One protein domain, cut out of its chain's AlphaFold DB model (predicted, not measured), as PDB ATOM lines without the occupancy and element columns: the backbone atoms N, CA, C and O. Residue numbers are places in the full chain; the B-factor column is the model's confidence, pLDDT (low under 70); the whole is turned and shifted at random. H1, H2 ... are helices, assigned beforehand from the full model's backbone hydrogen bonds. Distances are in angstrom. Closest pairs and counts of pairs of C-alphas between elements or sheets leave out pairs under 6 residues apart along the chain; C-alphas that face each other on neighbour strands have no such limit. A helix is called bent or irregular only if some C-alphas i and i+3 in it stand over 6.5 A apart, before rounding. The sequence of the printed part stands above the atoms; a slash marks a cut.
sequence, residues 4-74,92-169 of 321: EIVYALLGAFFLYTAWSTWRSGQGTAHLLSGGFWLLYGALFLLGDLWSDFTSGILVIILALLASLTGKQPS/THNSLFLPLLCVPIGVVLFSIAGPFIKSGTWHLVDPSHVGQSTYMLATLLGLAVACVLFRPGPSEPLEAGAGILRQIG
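This is residues 4 to 74 and 92 to 169 of the 321 residues of the protein "DUF979 family protein" of Gluconacetobacter dulcium (UniProt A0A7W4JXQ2). Two lobes of helices stand side by side in a flat model: in one, H1, H2 and H3 lie in a row, each running opposite to the one before, with H7 crossing H1; in the other, H5 and H6 form a helical hairpin with short H4 near one end. The lobes join thinly, through a small contact of H1 with H6 and through the link from H6 to H7. The printed part has 149 residues, with seven named helices in the order H1 to H7 and no named strand, and its class is all helix. It is only just loose, close to compact, with a radius of gyration of the C-alphas of 17.8 A and spans of 48 by 44 by 22 A.

The longest helix by residues is H2, residues 28 to 49, with a kink of 45 degrees near residue 43; it is irregular, with C-alphas 45 and 48 7.8 A apart. H2 forms a helical hairpin with H1, residues 4 to 23; they touch at a shallow tilt of 17 degrees, opposite ways, and their closest C-alphas, Gly 11 and Gly 41, are 4.1 A apart. H2 forms another hairpin with H3, residues 52 to 68, at a shallow tilt of 14 degrees, opposite ways; their closest C-alphas, Phe 36 and Leu 62, are 5.9 A apart. H1 and H3 are apart. H1 is the hub, touching three helices. With residues 13 to 21 alone it touches H7, residues 156 to 169, about perpendicular at 79 degrees; the closest C-alphas, Thr 17 and Ala 162, are 4.9 A apart. H1 and H6, residues 130 to 150, only just touch, with 3 pairs of C-alphas within 8 A, made by residue 6 of H1 alone and residues 132 to 136 of H6 alone; the closest, Val 6 and Met 136, are 6.7 A apart. H6 forms a hairpin with H5, residues 97 to 116, at a steep tilt of 37 degrees, only just more than shallow, opposite ways; the closest C-alphas, Pro 99 and Gly 142, are 4.6 A apart. H5 has a kink of 46 degrees near residue 110 and is only just irregular, with C-alphas 112 and 115 6.9 A apart. H4, residues 92 to 95, and H6 are close but not clearly touching, with C-alphas 95 and 149 7.8 A apart. The packing of the helices is part aligned, part crossed. In H1, H3, H6 and H7 every O i to N i+4 pair is within hydrogen-bond range, in H2 16 of 18 and in H5 12 of 16, while H4 is too short for such a pair.

H1 begins at C-alpha 4, (-40.457, -49.668, -29.499), and is 28.3 A long from first to last C-alpha. H2 measures 29.6 A and H3 24.4 A. H5 measures 28.6 A and H6 29.8 A, from C-alpha 130 at (-28.519, -51.167, -35.364). H7 measures 19.4 A and ends at C-alpha 169, (-33.489, -27.199, -21.488).

The two C-alphas farthest apart, those of Gly 27 and Gly 120, are 53.0 A apart. Residues 75 to 91 are not printed, and C-alphas 74 and 92 are 26.4 A apart across the cut. The link from H5 to H6, residues 117 to 129, is long; in it residues 118 to 119 pair with 122 to 123, antiparallel. The mean pLDDT of the printed part is 85.8; residues 70 to 74, 92 to 94, 119 to 125 and 127 are under 70.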
ATOM      1  N   GLU A   4     -39.370 -49.927 -30.452       85.44
ATOM      2  CA  GLU A   4     -40.457 -49.668 -29.499       85.44
ATOM      3  C   GLU A   4     -39.946 -49.595 -28.057       85.44
ATOM      4  O   GLU A   4     -40.319 -48.697 -27.310       85.44
ATOM      5  N   ILE A   5     -39.034 -50.493 -27.663       86.38
ATOM      6  CA  ILE A   5     -38.436 -50.477 -26.321       86.38
ATOM      7  C   ILE A   5     -37.550 -49.240 -26.144       86.38
ATOM      8  O   ILE A   5     -37.563 -48.622 -25.080       86.38
ATOM      9  N   VAL A   6     -36.790 -48.859 -27.178       88.50
ATOM     10  CA  VAL A   6     -35.957 -47.644 -27.150       88.50
ATOM     11  C   VAL A   6     -36.831 -46.415 -26.904       88.50
ATOM     12  O   VAL A   6     -36.539 -45.622 -26.007       88.50
ATOM     13  N   TYR A   7     -37.916 -46.280 -27.664       91.12
ATOM     14  CA  TYR A   7     -38.854 -45.171 -27.537       91.12
ATOM     15  C   TYR A   7     -39.625 -45.204 -26.218       91.12
ATOM     16  O   TYR A   7     -39.752 -44.162 -25.577       91.12
ATOM     17  N   ALA A   8     -40.037 -46.383 -25.748       92.31
ATOM     18  CA  ALA A   8     -40.688 -46.552 -24.454       92.31
ATOM     19  C   ALA A   8     -39.806 -46.069 -23.293       92.31
ATOM     20  O   ALA A   8     -40.259 -45.316 -22.430       92.31
ATOM     21  N   LEU A   9     -38.529 -46.462 -23.284       92.44
ATOM     22  CA  LEU A   9     -37.577 -46.066 -22.246       92.44
ATOM     23  C   LEU A   9     -37.264 -44.564 -22.289       92.44
ATOM     24  O   LEU A   9     -37.271 -43.913 -21.242       92.44
ATOM     25  N   LEU A  10     -37.022 -44.001 -23.479       93.31
ATOM     26  CA  LEU A  10     -36.797 -42.560 -23.645       93.31
ATOM     27  C   LEU A  10     -38.028 -41.754 -23.227       93.31
ATOM     28  O   LEU A  10     -37.915 -40.814 -22.444       93.31
ATOM     29  N   GLY A  11     -39.209 -42.159 -23.692       94.81
ATOM     30  CA  GLY A  11     -40.479 -41.542 -23.341       94.81
ATOM     31  C   GLY A  11     -40.723 -41.558 -21.834       94.81
ATOM     32  O   GLY A  11     -40.989 -40.512 -21.248       94.81
ATOM     33  N   ALA A  12     -40.529 -42.706 -21.178       95.44
ATOM     34  CA  ALA A  12     -40.632 -42.823 -19.723       95.44
ATOM     35  C   ALA A  12     -39.640 -41.907 -18.984       95.44
ATOM     36  O   ALA A  12     -40.004 -41.267 -17.996       95.44
ATOM     37  N   PHE A  13     -38.404 -41.791 -19.476       95.31
ATOM     38  CA  PHE A  13     -37.405 -40.889 -18.903       95.31
ATOM     39  C   PHE A  13     -37.777 -39.404 -19.067       95.31
ATOM     40  O   PHE A  13     -37.624 -38.617 -18.129       95.31
ATOM     41  N   PHE A  14     -38.327 -39.004 -20.216       95.69
ATOM     42  CA  PHE A  14     -38.811 -37.635 -20.417       95.69
ATOM     43  C   PHE A  14     -40.057 -37.330 -19.576       95.69
ATOM     44  O   PHE A  14     -40.144 -36.243 -19.008       95.69
ATOM     45  N   LEU A  15     -40.965 -38.295 -19.395       96.12
ATOM     46  CA  LEU A  15     -42.078 -38.162 -18.448       96.12
ATOM     47  C   LEU A  15     -41.586 -38.004 -17.003       96.12
ATOM     48  O   LEU A  15     -42.090 -37.151 -16.271       96.12
ATOM     49  N   TYR A  16     -40.573 -38.777 -16.598       95.31
ATOM     50  CA  TYR A  16     -39.926 -38.598 -15.297       95.31
ATOM     51  C   TYR A  16     -39.316 -37.195 -15.167       95.31
ATOM     52  O   TYR A  16     -39.501 -36.530 -14.149       95.31
ATOM     53  N   THR A  17     -38.650 -36.709 -16.217       93.50
ATOM     54  CA  THR A  17     -38.056 -35.363 -16.257       93.50
ATOM     55  C   THR A  17     -39.120 -34.268 -16.155       93.50
ATOM     56  O   THR A  17     -38.925 -33.281 -15.446       93.50
ATOM     57  N   ALA A  18     -40.273 -34.440 -16.805       94.81
ATOM     58  CA  ALA A  18     -41.410 -33.529 -16.681       94.81
ATOM     59  C   ALA A  18     -41.909 -33.450 -15.232       94.81
ATOM     60  O   ALA A  18     -42.034 -32.367 -14.654       94.81
ATOM     61  N   TRP A  19     -42.113 -34.616 -14.619       94.50
ATOM     62  CA  TRP A  19     -42.550 -34.732 -13.236       94.50
ATOM     63  C   TRP A  19     -41.540 -34.151 -12.240       94.50
ATOM     64  O   TRP A  19     -41.932 -33.405 -11.338       94.50
ATOM     65  N   SER A  20     -40.243 -34.426 -12.407       90.81
ATOM     66  CA  SER A  20     -39.205 -33.888 -11.518       90.81
ATOM     67  C   SER A  20     -39.059 -32.374 -11.682       90.81
ATOM     68  O   SER A  20     -38.872 -31.658 -10.696       90.81
ATOM     69  N   THR A  21     -39.248 -31.856 -12.902       89.94
ATOM     70  CA  THR A  21     -39.253 -30.415 -13.184       89.94
ATOM     71  C   THR A  21     -40.361 -29.704 -12.414       89.94
ATOM     72  O   THR A  21     -40.081 -28.703 -11.748       89.94
ATOM     73  N   TRP A  22     -41.583 -30.244 -12.426       91.75
ATOM     74  CA  TRP A  22     -42.700 -29.679 -11.664       91.75
ATOM     75  C   TRP A  22     -42.546 -29.824 -10.150       91.75
ATOM     76  O   TRP A  22     -43.015 -28.964  -9.413       91.75
ATOM     77  N   ARG A  23     -41.875 -30.873  -9.662       89.56
ATOM     78  CA  ARG A  23     -41.584 -31.009  -8.223       89.56
ATOM     79  C   ARG A  23     -40.493 -30.069  -7.732       89.56
ATOM     80  O   ARG A  23     -40.513 -29.672  -6.572       89.56
ATOM     81  N   SER A  24     -39.538 -29.736  -8.591       83.38
ATOM     82  CA  SER A  24     -38.356 -28.966  -8.197       83.38
ATOM     83  C   SER A  24     -38.589 -27.475  -7.972       83.38
ATOM     84  O   SER A  24     -37.717 -26.807  -7.423       83.38
ATOM     85  N   GLY A  25     -39.739 -26.937  -8.377       78.38
ATOM     86  CA  GLY A  25     -40.026 -25.519  -8.222       78.38
ATOM     87  C   GLY A  25     -41.449 -25.159  -8.615       78.38
ATOM     88  O   GLY A  25     -42.204 -25.978  -9.128       78.38
ATOM     89  N   GLN A  26     -41.809 -23.905  -8.364       78.94
ATOM     90  CA  GLN A  26     -43.114 -23.342  -8.702       78.94
ATOM     91  C   GLN A  26     -42.941 -22.152  -9.652       78.94
ATOM     92  O   GLN A  26     -41.872 -21.546  -9.724       78.94
ATOM     93  N   GLY A  27     -44.002 -21.812 -10.383       83.62
ATOM     94  CA  GLY A  27     -44.038 -20.675 -11.305       83.62
ATOM     95  C   GLY A  27     -44.093 -21.067 -12.782       83.62
ATOM     96  O   GLY A  27     -43.951 -22.232 -13.161       83.62
ATOM     97  N   THR A  28     -44.311 -20.064 -13.633       85.25
ATOM     98  CA  THR A  28     -44.627 -20.248 -15.057       85.25
ATOM     99  C   THR A  28     -43.507 -20.945 -15.832       85.25
ATOM    100  O   THR A  28     -43.788 -21.818 -16.645       85.25
ATOM    101  N   ALA A  29     -42.235 -20.642 -15.546       84.25
ATOM    102  CA  ALA A  29     -41.100 -21.267 -16.233       84.25
ATOM    103  C   ALA A  29     -40.990 -22.781 -15.952       84.25
ATOM    104  O   ALA A  29     -40.735 -23.561 -16.872       84.25
ATOM    105  N   HIS A  30     -41.234 -23.209 -14.705       85.75
ATOM    106  CA  HIS A  30     -41.268 -24.629 -14.329       85.75
ATOM    107  C   HIS A  30     -42.467 -25.345 -14.954       85.75
ATOM    108  O   HIS A  30     -42.326 -26.470 -15.435       85.75
ATOM    109  N   LEU A  31     -43.630 -24.685 -14.990       89.44
ATOM    110  CA  LEU A  31     -44.833 -25.229 -15.617       89.44
ATOM    111  C   LEU A  31     -44.611 -25.479 -17.115       89.44
ATOM    112  O   LEU A  31     -44.853 -26.591 -17.580       89.44
ATOM    113  N   LEU A  32     -44.099 -24.474 -17.836       91.62
ATOM    114  CA  LEU A  32     -43.823 -24.551 -19.273       91.62
ATOM    115  C   LEU A  32     -42.719 -25.567 -19.598       91.62
ATOM    116  O   LEU A  32     -42.909 -26.386 -20.493       91.62
ATOM    117  N   SER A  33     -41.617 -25.585 -18.836       90.44
ATOM    118  CA  SER A  33     -40.546 -26.581 -19.015       90.44
ATOM    119  C   SER A  33     -41.040 -28.007 -18.775       90.44
ATOM    120  O   SER A  33     -40.750 -28.901 -19.565       90.44
ATOM    121  N   GLY A  34     -41.798 -28.247 -17.702       92.25
ATOM    122  CA  GLY A  34     -42.354 -29.576 -17.452       92.25
ATOM    123  C   GLY A  34     -43.384 -29.971 -18.513       92.25
ATOM    124  O   GLY A  34     -43.372 -31.109 -18.965       92.25
ATOM    125  N   GLY A  35     -44.196 -29.025 -19.001       94.31
ATOM    126  CA  GLY A  35     -45.108 -29.244 -20.126       94.31
ATOM    127  C   GLY A  35     -44.382 -29.603 -21.426       94.31
ATOM    128  O   GLY A  35     -44.818 -30.497 -22.145       94.31
ATOM    129  N   PHE A  36     -43.239 -28.966 -21.694       94.88
ATOM    130  CA  PHE A  36     -42.370 -29.295 -22.823       94.88
ATOM    131  C   PHE A  36     -41.863 -30.742 -22.735       94.88
ATOM    132  O   PHE A  36     -42.035 -31.509 -23.681       94.88
ATOM    133  N   TRP A  37     -41.308 -31.151 -21.588       95.50
ATOM    134  CA  TRP A  37     -40.823 -32.524 -21.393       95.50
ATOM    135  C   TRP A  37     -41.950 -33.558 -21.393       95.50
ATOM    136  O   TRP A  37     -41.758 -34.660 -21.902       95.50
ATOM    137  N   LEU A  38     -43.130 -33.200 -20.875       96.50
ATOM    138  CA  LEU A  38     -44.317 -34.051 -20.906       96.50
ATOM    139  C   LEU A  38     -44.726 -34.327 -22.355       96.50
ATOM    140  O   LEU A  38     -44.889 -35.482 -22.739       96.50
ATOM    141  N   LEU A  39     -44.878 -33.267 -23.152       95.44
ATOM    142  CA  LEU A  39     -45.287 -33.367 -24.548       95.44
ATOM    143  C   LEU A  39     -44.250 -34.131 -25.380       95.44
ATOM    144  O   LEU A  39     -44.611 -34.977 -26.195       95.44
ATOM    145  N   TYR A  40     -42.964 -33.881 -25.136       95.00
ATOM    146  CA  TYR A  40     -41.882 -34.598 -25.801       95.00
ATOM    147  C   TYR A  40     -41.852 -36.084 -25.414       95.00
ATOM    148  O   TYR A  40     -41.761 -36.938 -26.289       95.00
ATOM    149  N   GLY A  41     -42.030 -36.424 -24.132       95.62
ATOM    150  CA  GLY A  41     -42.170 -37.815 -23.693       95.62
ATOM    151  C   GLY A  41     -43.398 -38.506 -24.291       95.62
ATOM    152  O   GLY A  41     -43.309 -39.657 -24.715       95.62
ATOM    153  N   ALA A  42     -44.522 -37.794 -24.401       94.75
ATOM    154  CA  ALA A  42     -45.732 -38.301 -25.040       94.75
ATOM    155  C   ALA A  42     -45.532 -38.583 -26.539       94.75
ATOM    156  O   ALA A  42     -45.996 -39.618 -27.001       94.75
ATOM    157  N   LEU A  43     -44.792 -37.737 -27.273       93.62
ATOM    158  CA  LEU A  43     -44.427 -37.996 -28.677       93.62
ATOM    159  C   LEU A  43     -43.658 -39.313 -28.847       93.62
ATOM    160  O   LEU A  43     -43.874 -40.018 -29.825       93.62
ATOM    161  N   PHE A  44     -42.783 -39.663 -27.899       93.00
ATOM    162  CA  PHE A  44     -42.050 -40.933 -27.940       93.00
ATOM    163  C   PHE A  44     -42.924 -42.148 -27.605       93.00
ATOM    164  O   PHE A  44     -42.721 -43.209 -28.180       93.00
ATOM    165  N   LEU A  45     -43.876 -42.019 -26.675       92.81
ATOM    166  CA  LEU A  45     -44.711 -43.147 -26.235       92.81
ATOM    167  C   LEU A  45     -45.938 -43.386 -27.111       92.81
ATOM    168  O   LEU A  45     -46.376 -44.521 -27.261       92.81
ATOM    169  N   LEU A  46     -46.534 -42.308 -27.612       91.81
ATOM    170  CA  LEU A  46     -47.826 -42.310 -28.295       91.81
ATOM    171  C   LEU A  46     -47.693 -41.897 -29.765       91.81
ATOM    172  O   LEU A  46     -48.710 -41.691 -30.420       91.81
ATOM    173  N   GLY A  47     -46.465 -41.773 -30.283       86.38
ATOM    174  CA  GLY A  47     -46.201 -41.344 -31.657       86.38
ATOM    175  C   GLY A  47     -46.912 -42.207 -32.698       86.38
ATOM    176  O   GLY A  47     -47.504 -41.664 -33.624       86.38
ATOM    177  N   ASP A  48     -46.966 -43.525 -32.485       86.38
ATOM    178  CA  ASP A  48     -47.629 -44.469 -33.399       86.38
ATOM    179  C   ASP A  48     -49.157 -44.308 -33.442       86.38
ATOM    180  O   ASP A  48     -49.815 -44.752 -34.382       86.38
ATOM    181  N   LEU A  49     -49.747 -43.670 -32.424       88.75
ATOM    182  CA  LEU A  49     -51.185 -43.400 -32.366       88.75
ATOM    183  C   LEU A  49     -51.558 -42.096 -33.078       88.75
ATOM    184  O   LEU A  49     -52.746 -41.807 -33.246       88.75
ATOM    185  N   TRP A  50     -50.576 -41.268 -33.430       88.38
ATOM    186  CA  TRP A  50     -50.796 -39.926 -33.952       88.38
ATOM    187  C   TRP A  50     -50.551 -39.880 -35.455       88.38
ATOM    188  O   TRP A  50     -49.611 -40.467 -35.976       88.38
ATOM    189  N   SER A  51     -51.400 -39.141 -36.172       92.81
ATOM    190  CA  SER A  51     -51.164 -38.872 -37.592       92.81
ATOM    191  C   SER A  51     -49.966 -37.935 -37.780       92.81
ATOM    192  O   SER A  51     -49.698 -37.099 -36.911       92.81
ATOM    193  N   ASP A  52     -49.310 -37.989 -38.944       89.38
ATOM    194  CA  ASP A  52     -48.197 -37.089 -39.293       89.38
ATOM    195  C   ASP A  52     -48.552 -35.608 -39.083       89.38
ATOM    196  O   ASP A  52     -47.755 -34.821 -38.568       89.38
ATOM    197  N   PHE A  53     -49.791 -35.230 -39.417       91.81
ATOM    198  CA  PHE A  53     -50.297 -33.872 -39.228       91.81
ATOM    199  C   PHE A  53     -50.407 -33.493 -37.746       91.81
ATOM    200  O   PHE A  53     -49.990 -32.404 -37.343       91.81
ATOM    201  N   THR A  54     -50.926 -34.402 -36.915       92.94
ATOM    202  CA  THR A  54     -51.017 -34.210 -35.460       92.94
ATOM    203  C   THR A  54     -49.627 -34.060 -34.849       92.94
ATOM    204  O   THR A  54     -49.393 -33.124 -34.086       92.94
ATOM    205  N   SER A  55     -48.686 -34.919 -35.238       90.94
ATOM    206  CA  SER A  55     -47.291 -34.845 -34.806       90.94
ATOM    207  C   SER A  55     -46.650 -33.510 -35.194       90.94
ATOM    208  O   SER A  55     -46.005 -32.875 -34.359       90.94
ATOM    209  N   GLY A  56     -46.905 -33.013 -36.410       90.88
ATOM    210  CA  GLY A  56     -46.459 -31.688 -36.853       90.88
ATOM    211  C   GLY A  56     -46.985 -30.545 -35.976       90.88
ATOM    212  O   GLY A  56     -46.210 -29.693 -35.540       90.88
ATOM    213  N   ILE A  57     -48.280 -30.553 -35.641       94.25
ATOM    214  CA  ILE A  57     -48.874 -29.564 -34.722       94.25
ATOM    215  C   ILE A  57     -48.211 -29.631 -33.342       94.25
ATOM    216  O   ILE A  57     -47.891 -28.598 -32.756       94.25
ATOM    217  N   LEU A  58     -47.969 -30.831 -32.817       93.69
ATOM    218  CA  LEU A  58     -47.373 -31.003 -31.493       93.69
ATOM    219  C   LEU A  58     -45.910 -30.553 -31.453       93.69
ATOM    220  O   LEU A  58     -45.483 -29.969 -30.459       93.69
ATOM    221  N   VAL A  59     -45.162 -30.715 -32.548       91.81
ATOM    222  CA  VAL A  59     -43.819 -30.135 -32.695       91.81
ATOM    223  C   VAL A  59     -43.868 -28.601 -32.710       91.81
ATOM    224  O   VAL A  59     -43.036 -27.957 -32.069       91.81
ATOM    225  N   ILE A  60     -44.866 -27.990 -33.360       93.25
ATOM    226  CA  ILE A  60     -45.066 -26.529 -33.305       93.25
ATOM    227  C   ILE A  60     -45.378 -26.082 -31.870       93.25
ATOM    228  O   ILE A  60     -44.820 -25.094 -31.392       93.25
ATOM    229  N   ILE A  61     -46.217 -26.831 -31.148       94.75
ATOM    230  CA  ILE A  61     -46.510 -26.563 -29.736       94.75
ATOM    231  C   ILE A  61     -45.245 -26.701 -28.880       94.75
ATOM    232  O   ILE A  61     -45.014 -25.854 -28.021       94.75
ATOM    233  N   LEU A  62     -44.381 -27.692 -29.128       93.50
ATOM    234  CA  LEU A  62     -43.083 -27.797 -28.450       93.50
ATOM    235  C   LEU A  62     -42.211 -26.560 -28.679       93.50
ATOM    236  O   LEU A  62     -41.624 -26.051 -27.726       93.50
ATOM    237  N   ALA A  63     -42.145 -26.049 -29.911       91.19
ATOM    238  CA  ALA A  63     -41.395 -24.832 -30.225       91.19
ATOM    239  C   ALA A  63     -41.982 -23.594 -29.520       91.19
ATOM    240  O   ALA A  63     -41.244 -22.753 -28.995       91.19
ATOM    241  N   LEU A  64     -43.312 -23.500 -29.440       92.62
ATOM    242  CA  LEU A  64     -43.999 -22.460 -28.674       92.62
ATOM    243  C   LEU A  64     -43.690 -22.574 -27.177       92.62
ATOM    244  O   LEU A  64     -43.291 -21.589 -26.567       92.62
ATOM    245  N   LEU A  65     -43.778 -23.768 -26.586       91.75
ATOM    246  CA  LEU A  65     -43.422 -23.982 -25.182       91.75
ATOM    247  C   LEU A  65     -41.960 -23.611 -24.917       91.75
ATOM    248  O   LEU A  65     -41.678 -22.892 -23.960       91.75
ATOM    249  N   ALA A  66     -41.038 -24.032 -25.786       88.31
ATOM    250  CA  ALA A  66     -39.621 -23.697 -25.683       88.31
ATOM    251  C   ALA A  66     -39.378 -22.178 -25.721       88.31
ATOM    252  O   ALA A  66     -38.636 -21.658 -24.889       88.31
ATOM    253  N   SER A  67     -40.037 -21.455 -26.632       87.00
ATOM    254  CA  SER A  67     -39.899 -19.995 -26.741       87.00
ATOM    255  C   SER A  67     -40.524 -19.237 -25.562       87.00
ATOM    256  O   SER A  67     -39.928 -18.282 -25.062       87.00
ATOM    257  N   LEU A  68     -41.680 -19.689 -25.065       87.81
ATOM    258  CA  LEU A  68     -42.387 -19.076 -23.935       87.81
ATOM    259  C   LEU A  68     -41.721 -19.347 -22.581       87.81
ATOM    260  O   LEU A  68     -41.886 -18.561 -21.649       87.81
ATOM    261  N   THR A  69     -40.959 -20.437 -22.461       81.44
ATOM    262  CA  THR A  69     -40.224 -20.783 -21.233       81.44
ATOM    263  C   THR A  69     -39.197 -19.701 -20.852       81.44
ATOM    264  O   THR A  69     -38.856 -19.562 -19.676       81.44
ATOM    265  N   GLY A  70     -38.751 -18.882 -21.816       65.56
ATOM    266  CA  GLY A  70     -37.815 -17.779 -21.595       65.56
ATOM    267  C   GLY A  70     -36.379 -18.246 -21.337       65.56
ATOM    268  O   GLY A  70     -36.032 -19.404 -21.573       65.56
ATOM    269  N   LYS A  71     -35.513 -17.339 -20.852       56.88
ATOM    270  CA  LYS A  71     -34.207 -17.746 -20.310       56.88
ATOM    271  C   LYS A  71     -34.503 -18.687 -19.156       56.88
ATOM    272  O   LYS A  71     -35.052 -18.239 -18.150       56.88
ATOM    273  N   GLN A  72     -34.155 -19.963 -19.314       54.62
ATOM    274  CA  GLN A  72     -34.192 -20.873 -18.186       54.62
ATOM    275  C   GLN A  72     -33.446 -20.191 -17.042       54.62
ATOM    276  O   GLN A  72     -32.369 -19.629 -17.288       54.62
ATOM    277  N   PRO A  73     -34.018 -20.170 -15.825       43.06
ATOM    278  CA  PRO A  73     -33.216 -19.829 -14.677       43.06
ATOM    279  C   PRO A  73     -32.046 -20.793 -14.773       43.06
ATOM    280  O   PRO A  73     -32.253 -22.007 -14.706       43.06
ATOM    281  N   SER A  74     -30.835 -20.272 -15.001       42.81
ATOM    282  CA  SER A  74     -29.650 -20.980 -14.556       42.81
ATOM    283  C   SER A  74     -30.050 -21.423 -13.167       42.81
ATOM    284  O   SER A  74     -30.360 -20.558 -12.336       42.81
ATOM    285  N   THR A  92     -12.502 -41.189  -6.907       57.53
ATOM    286  CA  THR A  92     -13.548 -40.770  -7.848       57.53
ATOM    287  C   THR A  92     -12.992 -40.385  -9.221       57.53
ATOM    288  O   THR A  92     -13.618 -40.694 -10.228       57.53
ATOM    289  N   HIS A  93     -11.796 -39.788  -9.302       58.84
ATOM    290  CA  HIS A  93     -11.314 -39.200 -10.562       58.84
ATOM    291  C   HIS A  93     -11.085 -40.232 -11.682       58.84
ATOM    292  O   HIS A  93     -11.536 -40.024 -12.802       58.84
ATOM    293  N   ASN A  94     -10.439 -41.369 -11.393       68.44
ATOM    294  CA  ASN A  94     -10.182 -42.388 -12.420       68.44
ATOM    295  C   ASN A  94     -11.363 -43.356 -12.620       68.44
ATOM    296  O   ASN A  94     -11.565 -43.881 -13.709       68.44
ATOM    297  N   SER A  95     -12.178 -43.577 -11.584       75.38
ATOM    298  CA  SER A  95     -13.304 -44.523 -11.644       75.38
ATOM    299  C   SER A  95     -14.481 -43.997 -12.475       75.38
ATOM    300  O   SER A  95     -15.249 -44.795 -13.003       75.38
ATOM    301  N   LEU A  96     -14.605 -42.671 -12.639       78.56
ATOM    302  CA  LEU A  96     -15.602 -42.039 -13.517       78.56
ATOM    303  C   LEU A  96     -15.344 -42.306 -15.007       78.56
ATOM    304  O   LEU A  96     -16.288 -42.324 -15.797       78.56
ATOM    305  N   PHE A  97     -14.091 -42.563 -15.392       85.31
ATOM    306  CA  PHE A  97     -13.759 -42.904 -16.774       85.31
ATOM    307  C   PHE A  97     -14.340 -44.252 -17.194       85.31
ATOM    308  O   PHE A  97     -14.660 -44.416 -18.367       85.31
ATOM    309  N   LEU A  98     -14.501 -45.208 -16.269       88.69
ATOM    310  CA  LEU A  98     -14.927 -46.557 -16.636       88.69
ATOM    311  C   LEU A  98     -16.363 -46.578 -17.197       88.69
ATOM    312  O   LEU A  98     -16.512 -46.994 -18.345       88.69
ATOM    313  N   PRO A  99     -17.403 -46.060 -16.505       86.88
ATOM    314  CA  PRO A  99     -18.743 -45.953 -17.088       86.88
ATOM    315  C   PRO A  99     -18.780 -45.133 -18.378       86.88
ATOM    316  O   PRO A  99     -19.502 -45.485 -19.309       86.88
ATOM    317  N   LEU A 100     -17.987 -44.056 -18.446       88.12
ATOM    318  CA  LEU A 100     -17.937 -43.173 -19.608       88.12
ATOM    319  C   LEU A 100     -17.386 -43.893 -20.844       88.12
ATOM    320  O   LEU A 100     -17.928 -43.733 -21.932       88.12
ATOM    321  N   LEU A 101     -16.339 -44.705 -20.677       91.44
ATOM    322  CA  LEU A 101     -15.700 -45.453 -21.758       91.44
ATOM    323  C   LEU A 101     -16.477 -46.726 -22.132       91.44
ATOM    324  O   LEU A 101     -16.425 -47.164 -23.281       91.44
ATOM    325  N   CYS A 102     -17.252 -47.288 -21.196       92.25
ATOM    326  CA  CYS A 102     -18.150 -48.410 -21.467       92.25
ATOM    327  C   CYS A 102     -19.177 -48.091 -22.560       92.25
ATOM    328  O   CYS A 102     -19.526 -48.992 -23.317       92.25
ATOM    329  N   VAL A 103     -19.634 -46.839 -22.679       92.94
ATOM    330  CA  VAL A 103     -20.609 -46.451 -23.710       92.94
ATOM    331  C   VAL A 103     -20.023 -46.552 -25.128       92.94
ATOM    332  O   VAL A 103     -20.536 -47.357 -25.901       92.94
ATOM    333  N   PRO A 104     -18.950 -45.833 -25.520       91.88
ATOM    334  CA  PRO A 104     -18.406 -45.931 -26.875       91.88
ATOM    335  C   PRO A 104     -17.874 -47.334 -27.197       91.88
ATOM    336  O   PRO A 104     -18.094 -47.827 -28.302       91.88
ATOM    337  N   ILE A 105     -17.238 -48.015 -26.235       92.94
ATOM    338  CA  ILE A 105     -16.782 -49.400 -26.425       92.94
ATOM    339  C   ILE A 105     -17.984 -50.328 -26.626       92.94
ATOM    340  O   ILE A 105     -17.997 -51.124 -27.563       92.94
ATOM    341  N   GLY A 106     -19.014 -50.199 -25.789       92.12
ATOM    342  CA  GLY A 106     -20.255 -50.956 -25.909       92.12
ATOM    343  C   GLY A 106     -20.942 -50.719 -27.250       92.12
ATOM    344  O   GLY A 106     -21.398 -51.676 -27.866       92.12
ATOM    345  N   VAL A 107     -20.946 -49.481 -27.756       91.56
ATOM    346  CA  VAL A 107     -21.497 -49.154 -29.078       91.56
ATOM    347  C   VAL A 107     -20.767 -49.908 -30.184       91.56
ATOM    348  O   VAL A 107     -21.407 -50.521 -31.033       91.56
ATOM    349  N   VAL A 108     -19.434 -49.910 -30.174       90.25
ATOM    350  CA  VAL A 108     -18.647 -50.639 -31.180       90.25
ATOM    351  C   VAL A 108     -18.888 -52.146 -31.064       90.25
ATOM    352  O   VAL A 108     -19.193 -52.801 -32.061       90.25
ATOM    353  N   LEU A 109     -18.821 -52.691 -29.848       89.62
ATOM    354  CA  LEU A 109     -19.001 -54.120 -29.601       89.62
ATOM    355  C   LEU A 109     -20.394 -54.605 -29.999       89.62
ATOM    356  O   LEU A 109     -20.506 -55.596 -30.714       89.62
ATOM    357  N   PHE A 110     -21.457 -53.916 -29.587       88.31
ATOM    358  CA  PHE A 110     -22.822 -54.296 -29.941       88.31
ATOM    359  C   PHE A 110     -23.135 -54.033 -31.419       88.31
ATOM    360  O   PHE A 110     -23.928 -54.775 -31.988       88.31
ATOM    361  N   SER A 111     -22.485 -53.065 -32.075       86.25
ATOM    362  CA  SER A 111     -22.677 -52.840 -33.516       86.25
ATOM    363  C   SER A 111     -22.068 -53.971 -34.340       86.25
ATOM    364  O   SER A 111     -22.658 -54.396 -35.329       86.25
ATOM    365  N   ILE A 112     -20.903 -54.479 -33.918       85.19
ATOM    366  CA  ILE A 112     -20.221 -55.587 -34.593       85.19
ATOM    367  C   ILE A 112     -20.871 -56.920 -34.220       85.19
ATOM    368  O   ILE A 112     -21.224 -57.685 -35.105       85.19
ATOM    369  N   ALA A 113     -21.035 -57.216 -32.929       82.81
ATOM    370  CA  ALA A 113     -21.469 -58.528 -32.446       82.81
ATOM    371  C   ALA A 113     -22.995 -58.682 -32.363       82.81
ATOM    372  O   ALA A 113     -23.518 -59.777 -32.562       82.81
ATOM    373  N   GLY A 114     -23.724 -57.602 -32.077       75.75
ATOM    374  CA  GLY A 114     -25.172 -57.622 -31.846       75.75
ATOM    375  C   GLY A 114     -25.991 -58.226 -32.992       75.75
ATOM    376  O   GLY A 114     -26.877 -59.031 -32.700       75.75
ATOM    377  N   PRO A 115     -25.683 -57.945 -34.274       75.19
ATOM    378  CA  PRO A 115     -26.366 -58.582 -35.401       75.19
ATOM    379  C   PRO A 115     -26.163 -60.104 -35.489       75.19
ATOM    380  O   PRO A 115     -27.000 -60.791 -36.080       75.19
ATOM    381  N   PHE A 116     -25.084 -60.644 -34.911       73.62
ATOM    382  CA  PHE A 116     -24.776 -62.082 -34.910       73.62
ATOM    383  C   PHE A 116     -25.375 -62.827 -33.711       73.62
ATOM    384  O   PHE A 116     -25.548 -64.043 -33.773       73.62
ATOM    385  N   ILE A 117     -25.730 -62.119 -32.635       71.88
ATOM    386  CA  ILE A 117     -26.345 -62.710 -31.442       71.88
ATOM    387  C   ILE A 117     -27.858 -62.817 -31.670       71.88
ATOM    388  O   ILE A 117     -28.630 -61.890 -31.407       71.88
ATOM    389  N   LYS A 118     -28.271 -63.975 -32.188       70.75
ATOM    390  CA  LYS A 118     -29.668 -64.332 -32.464       70.75
ATOM    391  C   LYS A 118     -30.034 -65.577 -31.665       70.75
ATOM    392  O   LYS A 118     -29.259 -66.528 -31.629       70.75
ATOM    393  N   SER A 119     -31.218 -65.591 -31.064       57.59
ATOM    394  CA  SER A 119     -31.786 -66.795 -30.450       57.59
ATOM    395  C   SER A 119     -33.173 -67.033 -31.039       57.59
ATOM    396  O   SER A 119     -34.143 -66.385 -30.650       57.59
ATOM    397  N   GLY A 120     -33.269 -67.930 -32.024       68.25
ATOM    398  CA  GLY A 120     -34.511 -68.171 -32.768       68.25
ATOM    399  C   GLY A 120     -34.954 -66.940 -33.568       68.25
ATOM    400  O   GLY A 120     -34.185 -66.416 -34.369       68.25
ATOM    401  N   THR A 121     -36.183 -66.471 -33.345       62.97
ATOM    402  CA  THR A 121     -36.740 -65.238 -33.940       62.97
ATOM    403  C   THR A 121     -36.343 -63.965 -33.185       62.97
ATOM    404  O   THR A 121     -36.654 -62.860 -33.629       62.97
ATOM    405  N   TRP A 122     -35.666 -64.091 -32.039       64.19
ATOM    406  CA  TRP A 122     -35.270 -62.954 -31.220       64.19
ATOM    407  C   TRP A 122     -33.882 -62.445 -31.603       64.19
ATOM    408  O   TRP A 122     -32.887 -63.175 -31.558       64.19
ATOM    409  N   HIS A 123     -33.823 -61.156 -31.934       65.44
ATOM    410  CA  HIS A 123     -32.593 -60.431 -32.211       65.44
ATOM    411  C   HIS A 123     -32.254 -59.494 -31.046       65.44
ATOM    412  O   HIS A 123     -33.064 -58.648 -30.638       65.44
ATOM    413  N   LEU A 124     -31.026 -59.604 -30.525       67.75
ATOM    414  CA  LEU A 124     -30.547 -58.691 -29.484       67.75
ATOM    415  C   LEU A 124     -30.456 -57.248 -30.003       67.75
ATOM    416  O   LEU A 124     -30.775 -56.313 -29.270       67.75
ATOM    417  N   VAL A 125     -30.108 -57.068 -31.276       68.62
ATOM    418  CA  VAL A 125     -30.080 -55.777 -31.972       68.62
ATOM    419  C   VAL A 125     -30.910 -55.899 -33.244       68.62
ATOM    420  O   VAL A 125     -30.679 -56.814 -34.032       68.62
ATOM    421  N   ASP A 126     -31.880 -55.001 -33.426       71.69
ATOM    422  CA  ASP A 126     -32.669 -54.938 -34.658       71.69
ATOM    423  C   ASP A 126     -31.742 -54.608 -35.849       71.69
ATOM    424  O   ASP A 126     -31.123 -53.538 -35.842       71.69
ATOM    425  N   PRO A 127     -31.618 -55.493 -36.862       68.94
ATOM    426  CA  PRO A 127     -30.763 -55.265 -38.027       68.94
ATOM    427  C   PRO A 127     -31.129 -54.010 -38.826       68.94
ATOM    428  O   PRO A 127     -30.262 -53.437 -39.482       68.94
ATOM    429  N   SER A 128     -32.386 -53.567 -38.760       73.00
ATOM    430  CA  SER A 128     -32.855 -52.361 -39.452       73.00
ATOM    431  C   SER A 128     -32.469 -51.076 -38.709       73.00
ATOM    432  O   SER A 128     -32.353 -50.016 -39.318       73.00
ATOM    433  N   HIS A 129     -32.221 -51.167 -37.398       79.12
ATOM    434  CA  HIS A 129     -32.009 -50.024 -36.502       79.12
ATOM    435  C   HIS A 129     -30.823 -50.256 -35.558       79.12
ATOM    436  O   HIS A 129     -30.885 -49.977 -34.351       79.12
ATOM    437  N   VAL A 130     -29.722 -50.774 -36.118       80.56
ATOM    438  CA  VAL A 130     -28.519 -51.167 -35.364       80.56
ATOM    439  C   VAL A 130     -27.996 -50.010 -34.521       80.56
ATOM    440  O   VAL A 130     -27.704 -50.212 -33.345       80.56
ATOM    441  N   GLY A 131     -27.942 -48.796 -35.077       84.25
ATOM    442  CA  GLY A 131     -27.425 -47.617 -34.381       84.25
ATOM    443  C   GLY A 131     -28.178 -47.314 -33.082       84.25
ATOM    444  O   GLY A 131     -27.594 -47.370 -32.002       84.25
ATOM    445  N   GLN A 132     -29.481 -47.036 -33.169       86.31
ATOM    446  CA  GLN A 132     -30.304 -46.631 -32.017       86.31
ATOM    447  C   GLN A 132     -30.342 -47.710 -30.928       86.31
ATOM    448  O   GLN A 132     -30.137 -47.419 -29.748       86.31
ATOM    449  N   SER A 133     -30.540 -48.968 -31.333       86.44
ATOM    450  CA  SER A 133     -30.597 -50.110 -30.416       86.44
ATOM    451  C   SER A 133     -29.277 -50.295 -29.669       86.44
ATOM    452  O   SER A 133     -29.251 -50.482 -28.452       86.44
ATOM    453  N   THR A 134     -28.164 -50.191 -30.390       89.25
ATOM    454  CA  THR A 134     -26.824 -50.347 -29.831       89.25
ATOM    455  C   THR A 134     -26.470 -49.214 -28.869       89.25
ATOM    456  O   THR A 134     -25.972 -49.482 -27.776       89.25
ATOM    457  N   TYR A 135     -26.773 -47.962 -29.225       90.12
ATOM    458  CA  TYR A 135     -26.558 -46.816 -28.339       90.12
ATOM    459  C   TYR A 135     -27.312 -46.960 -27.021       90.12
ATOM    460  O   TYR A 135     -26.735 -46.742 -25.954       90.12
ATOM    461  N   MET A 136     -28.577 -47.374 -27.074       91.44
ATOM    462  CA  MET A 136     -29.375 -47.574 -25.868       91.44
ATOM    463  C   MET A 136     -28.821 -48.727 -25.011       91.44
ATOM    464  O   MET A 136     -28.627 -48.542 -23.812       91.44
ATOM    465  N   LEU A 137     -28.464 -49.877 -25.602       90.69
ATOM    466  CA  LEU A 137     -27.849 -50.989 -24.855       90.69
ATOM    467  C   LEU A 137     -26.526 -50.580 -24.197       90.69
ATOM    468  O   LEU A 137     -26.296 -50.879 -23.026       90.69
ATOM    469  N   ALA A 138     -25.670 -49.872 -24.930       93.25
ATOM    470  CA  ALA A 138     -24.395 -49.388 -24.417       93.25
ATOM    471  C   ALA A 138     -24.571 -48.356 -23.292       93.25
ATOM    472  O   ALA A 138     -23.821 -48.370 -22.318       93.25
ATOM    473  N   THR A 139     -25.593 -47.502 -23.390       92.62
ATOM    474  CA  THR A 139     -25.925 -46.518 -22.349       92.62
ATOM    475  C   THR A 139     -26.444 -47.202 -21.087       92.62
ATOM    476  O   THR A 139     -25.996 -46.875 -19.989       92.62
ATOM    477  N   LEU A 140     -27.324 -48.200 -21.224       92.88
ATOM    478  CA  LEU A 140     -27.804 -49.007 -20.098       92.88
ATOM    479  C   LEU A 140     -26.669 -49.797 -19.437       92.88
ATOM    480  O   LEU A 140     -26.614 -49.878 -18.212       92.88
ATOM    481  N   LEU A 141     -25.731 -50.329 -20.228       93.12
ATOM    482  CA  LEU A 141     -24.526 -50.976 -19.712       93.12
ATOM    483  C   LEU A 141     -23.654 -49.986 -18.928       93.12
ATOM    484  O   LEU A 141     -23.248 -50.290 -17.810       93.12
ATOM    485  N   GLY A 142     -23.399 -48.793 -19.476       92.75
ATOM    486  CA  GLY A 142     -22.652 -47.737 -18.787       92.75
ATOM    487  C   GLY A 142     -23.315 -47.317 -17.473       92.75
ATOM    488  O   GLY A 142     -22.644 -47.216 -16.446       92.75
ATOM    489  N   LEU A 143     -24.643 -47.165 -17.474       92.06
ATOM    490  CA  LEU A 143     -25.428 -46.889 -16.272       92.06
ATOM    491  C   LEU A 143     -25.313 -48.023 -15.244       92.06
ATOM    492  O   LEU A 143     -25.088 -47.756 -14.067       92.06
ATOM    493  N   ALA A 144     -25.409 -49.283 -15.671       92.75
ATOM    494  CA  ALA A 144     -25.248 -50.433 -14.785       92.75
ATOM    495  C   ALA A 144     -23.850 -50.462 -14.145       92.75
ATOM    496  O   ALA A 144     -23.734 -50.643 -12.933       92.75
ATOM    497  N   VAL A 145     -22.797 -50.212 -14.930       92.06
ATOM    498  CA  VAL A 145     -21.418 -50.109 -14.428       92.06
ATOM    499  C   VAL A 145     -21.291 -48.967 -13.417       92.06
ATOM    500  O   VAL A 145     -20.720 -49.169 -12.345       92.06
ATOM    501  N   ALA A 146     -21.874 -47.796 -13.694       90.38
ATOM    502  CA  ALA A 146     -21.900 -46.683 -12.745       90.38
ATOM    503  C   ALA A 146     -22.620 -47.056 -11.438       90.38
ATOM    504  O   ALA A 146     -22.096 -46.804 -10.353       90.38
ATOM    505  N   CYS A 147     -23.778 -47.715 -11.520       90.38
ATOM    506  CA  CYS A 147     -24.532 -48.153 -10.348       90.38
ATOM    507  C   CYS A 147     -23.760 -49.178  -9.505       90.38
ATOM    508  O   CYS A 147     -23.793 -49.108  -8.278       90.38
ATOM    509  N   VAL A 148     -23.027 -50.100 -10.132       90.50
ATOM    510  CA  VAL A 148     -22.201 -51.089  -9.419       90.50
ATOM    511  C   VAL A 148     -21.015 -50.429  -8.710       90.50
ATOM    512  O   VAL A 148     -20.706 -50.795  -7.573       90.50
ATOM    513  N   LEU A 149     -20.365 -49.459  -9.358       88.56
ATOM    514  CA  LEU A 149     -19.188 -48.768  -8.823       88.56
ATOM    515  C   LEU A 149     -19.535 -47.787  -7.701       88.56
ATOM    516  O   LEU A 149     -18.869 -47.779  -6.666       88.56
ATOM    517  N   PHE A 150     -20.555 -46.954  -7.914       86.25
ATOM    518  CA  PHE A 150     -20.882 -45.841  -7.020       86.25
ATOM    519  C   PHE A 150     -22.008 -46.162  -6.036       86.25
ATOM    520  O   PHE A 150     -22.123 -45.481  -5.023       86.25
ATOM    521  N   ARG A 151     -22.800 -47.212  -6.301       87.12
ATOM    522  CA  ARG A 151     -23.940 -47.649  -5.475       87.12
ATOM    523  C   ARG A 151     -24.864 -46.489  -5.062       87.12
ATOM    524  O   ARG A 151     -25.117 -46.321  -3.869       87.12
ATOM    525  N   PRO A 152     -25.345 -45.683  -6.029       87.69
ATOM    526  CA  PRO A 152     -26.243 -44.572  -5.751       87.69
ATOM    527  C   PRO A 152     -27.617 -45.076  -5.285       87.69
ATOM    528  O   PRO A 152     -27.966 -46.249  -5.460       87.69
ATOM    529  N   GLY A 153     -28.426 -44.175  -4.729       87.50
ATOM    530  CA  GLY A 153     -29.836 -44.459  -4.457       87.50
ATOM    531  C   GLY A 153     -30.612 -44.781  -5.747       87.50
ATOM    532  O   GLY A 153     -30.232 -44.335  -6.828       87.50
ATOM    533  N   PRO A 154     -31.738 -45.516  -5.682       85.44
ATOM    534  CA  PRO A 154     -32.435 -46.012  -6.875       85.44
ATOM    535  C   PRO A 154     -32.970 -44.906  -7.801       85.44
ATOM    536  O   PRO A 154     -33.031 -45.097  -9.012       85.44
ATOM    537  N   SER A 155     -33.344 -43.744  -7.258       87.19
ATOM    538  CA  SER A 155     -33.829 -42.591  -8.032       87.19
ATOM    539  C   SER A 155     -32.732 -41.592  -8.407       87.19
ATOM    540  O   SER A 155     -32.968 -40.694  -9.208       87.19
ATOM    541  N   GLU A 156     -31.539 -41.716  -7.826       88.00
ATOM    542  CA  GLU A 156     -30.469 -40.725  -7.951       88.00
ATOM    543  C   GLU A 156     -29.923 -40.606  -9.388       88.00
ATOM    544  O   GLU A 156     -29.799 -39.475  -9.859       88.00
ATOM    545  N   PRO A 157     -29.705 -41.697 -10.160       90.19
ATOM    546  CA  PRO A 157     -29.297 -41.574 -11.561       90.19
ATOM    547  C   PRO A 157     -30.351 -40.899 -12.447       90.19
ATOM    548  O   PRO A 157     -30.008 -40.114 -13.331       90.19
ATOM    549  N   LEU A 158     -31.636 -41.181 -12.198       90.94
ATOM    550  CA  LEU A 158     -32.741 -40.577 -12.942       90.94
ATOM    551  C   LEU A 158     -32.852 -39.081 -12.637       90.94
ATOM    552  O   LEU A 158     -32.992 -38.276 -13.555       90.94
ATOM    553  N   GLU A 159     -32.735 -38.698 -11.363       89.44
ATOM    554  CA  GLU A 159     -32.770 -37.293 -10.956       89.44
ATOM    555  C   GLU A 159     -31.543 -36.516 -11.440       89.44
ATOM    556  O   GLU A 159     -31.682 -35.371 -11.870       89.44
ATOM    557  N   ALA A 160     -30.362 -37.140 -11.453       88.94
ATOM    558  CA  ALA A 160     -29.158 -36.552 -12.030       88.94
ATOM    559  C   ALA A 160     -29.326 -36.296 -13.537       88.94
ATOM    560  O   ALA A 160     -29.067 -35.188 -14.010       88.94
ATOM    561  N   GLY A 161     -29.834 -37.283 -14.285       90.38
ATOM    562  CA  GLY A 161     -30.132 -37.136 -15.712       90.38
ATOM    563  C   GLY A 161     -31.175 -36.045 -15.991       90.38
ATOM    564  O   GLY A 161     -30.952 -35.170 -16.829       90.38
ATOM    565  N   ALA A 162     -32.280 -36.040 -15.243       90.44
ATOM    566  CA  ALA A 162     -33.304 -34.999 -15.340       90.44
ATOM    567  C   ALA A 162     -32.768 -33.613 -14.928       90.44
ATOM    568  O   ALA A 162     -33.162 -32.590 -15.487       90.44
ATOM    569  N   GLY A 163     -31.840 -33.557 -13.970       87.75
ATOM    570  CA  GLY A 163     -31.085 -32.361 -13.600       87.75
ATOM    571  C   GLY A 163     -30.318 -31.770 -14.775       87.75
ATOM    572  O   GLY A 163     -30.483 -30.586 -15.066       87.75
ATOM    573  N   ILE A 164     -29.555 -32.599 -15.493       86.62
ATOM    574  CA  ILE A 164     -28.813 -32.185 -16.693       86.62
ATOM    575  C   ILE A 164     -29.778 -31.666 -17.768       86.62
ATOM    576  O   ILE A 164     -29.570 -30.579 -18.305       86.62
ATOM    577  N   LEU A 165     -30.874 -32.382 -18.041       88.88
ATOM    578  CA  LEU A 165     -31.870 -31.938 -19.024       88.88
ATOM    579  C   LEU A 165     -32.542 -30.620 -18.639       88.88
ATOM    580  O   LEU A 165     -32.779 -29.788 -19.508       88.88
ATOM    581  N   ARG A 166     -32.815 -30.376 -17.353       86.00
ATOM    582  CA  ARG A 166     -33.341 -29.079 -16.902       86.00
ATOM    583  C   ARG A 166     -32.344 -27.945 -17.101       86.00
ATOM    584  O   ARG A 166     -32.785 -26.852 -17.433       86.00
ATOM    585  N   GLN A 167     -31.046 -28.191 -16.907       81.94
ATOM    586  CA  GLN A 167     -29.999 -27.182 -17.106       81.94
ATOM    587  C   GLN A 167     -29.776 -26.844 -18.585       81.94
ATOM    588  O   GLN A 167     -29.525 -25.687 -18.911       81.94
ATOM    589  N   ILE A 168     -29.850 -27.844 -19.469       83.69
ATOM    590  CA  ILE A 168     -29.714 -27.658 -20.924       83.69
ATOM    591  C   ILE A 168     -31.014 -27.097 -21.528       83.69
ATOM    592  O   ILE A 168     -30.987 -26.273 -22.445       83.69
ATOM    593  N   GLY A 169     -32.157 -27.579 -21.039       85.75
ATOM    594  CA  GLY A 169     -33.489 -27.199 -21.488       85.75
ATOM    595  C   GLY A 169     -33.829 -27.671 -22.890       85.75
ATOM    596  O   GLY A 169     -33.439 -28.753 -23.330       85.75
TER     597      GLY A 169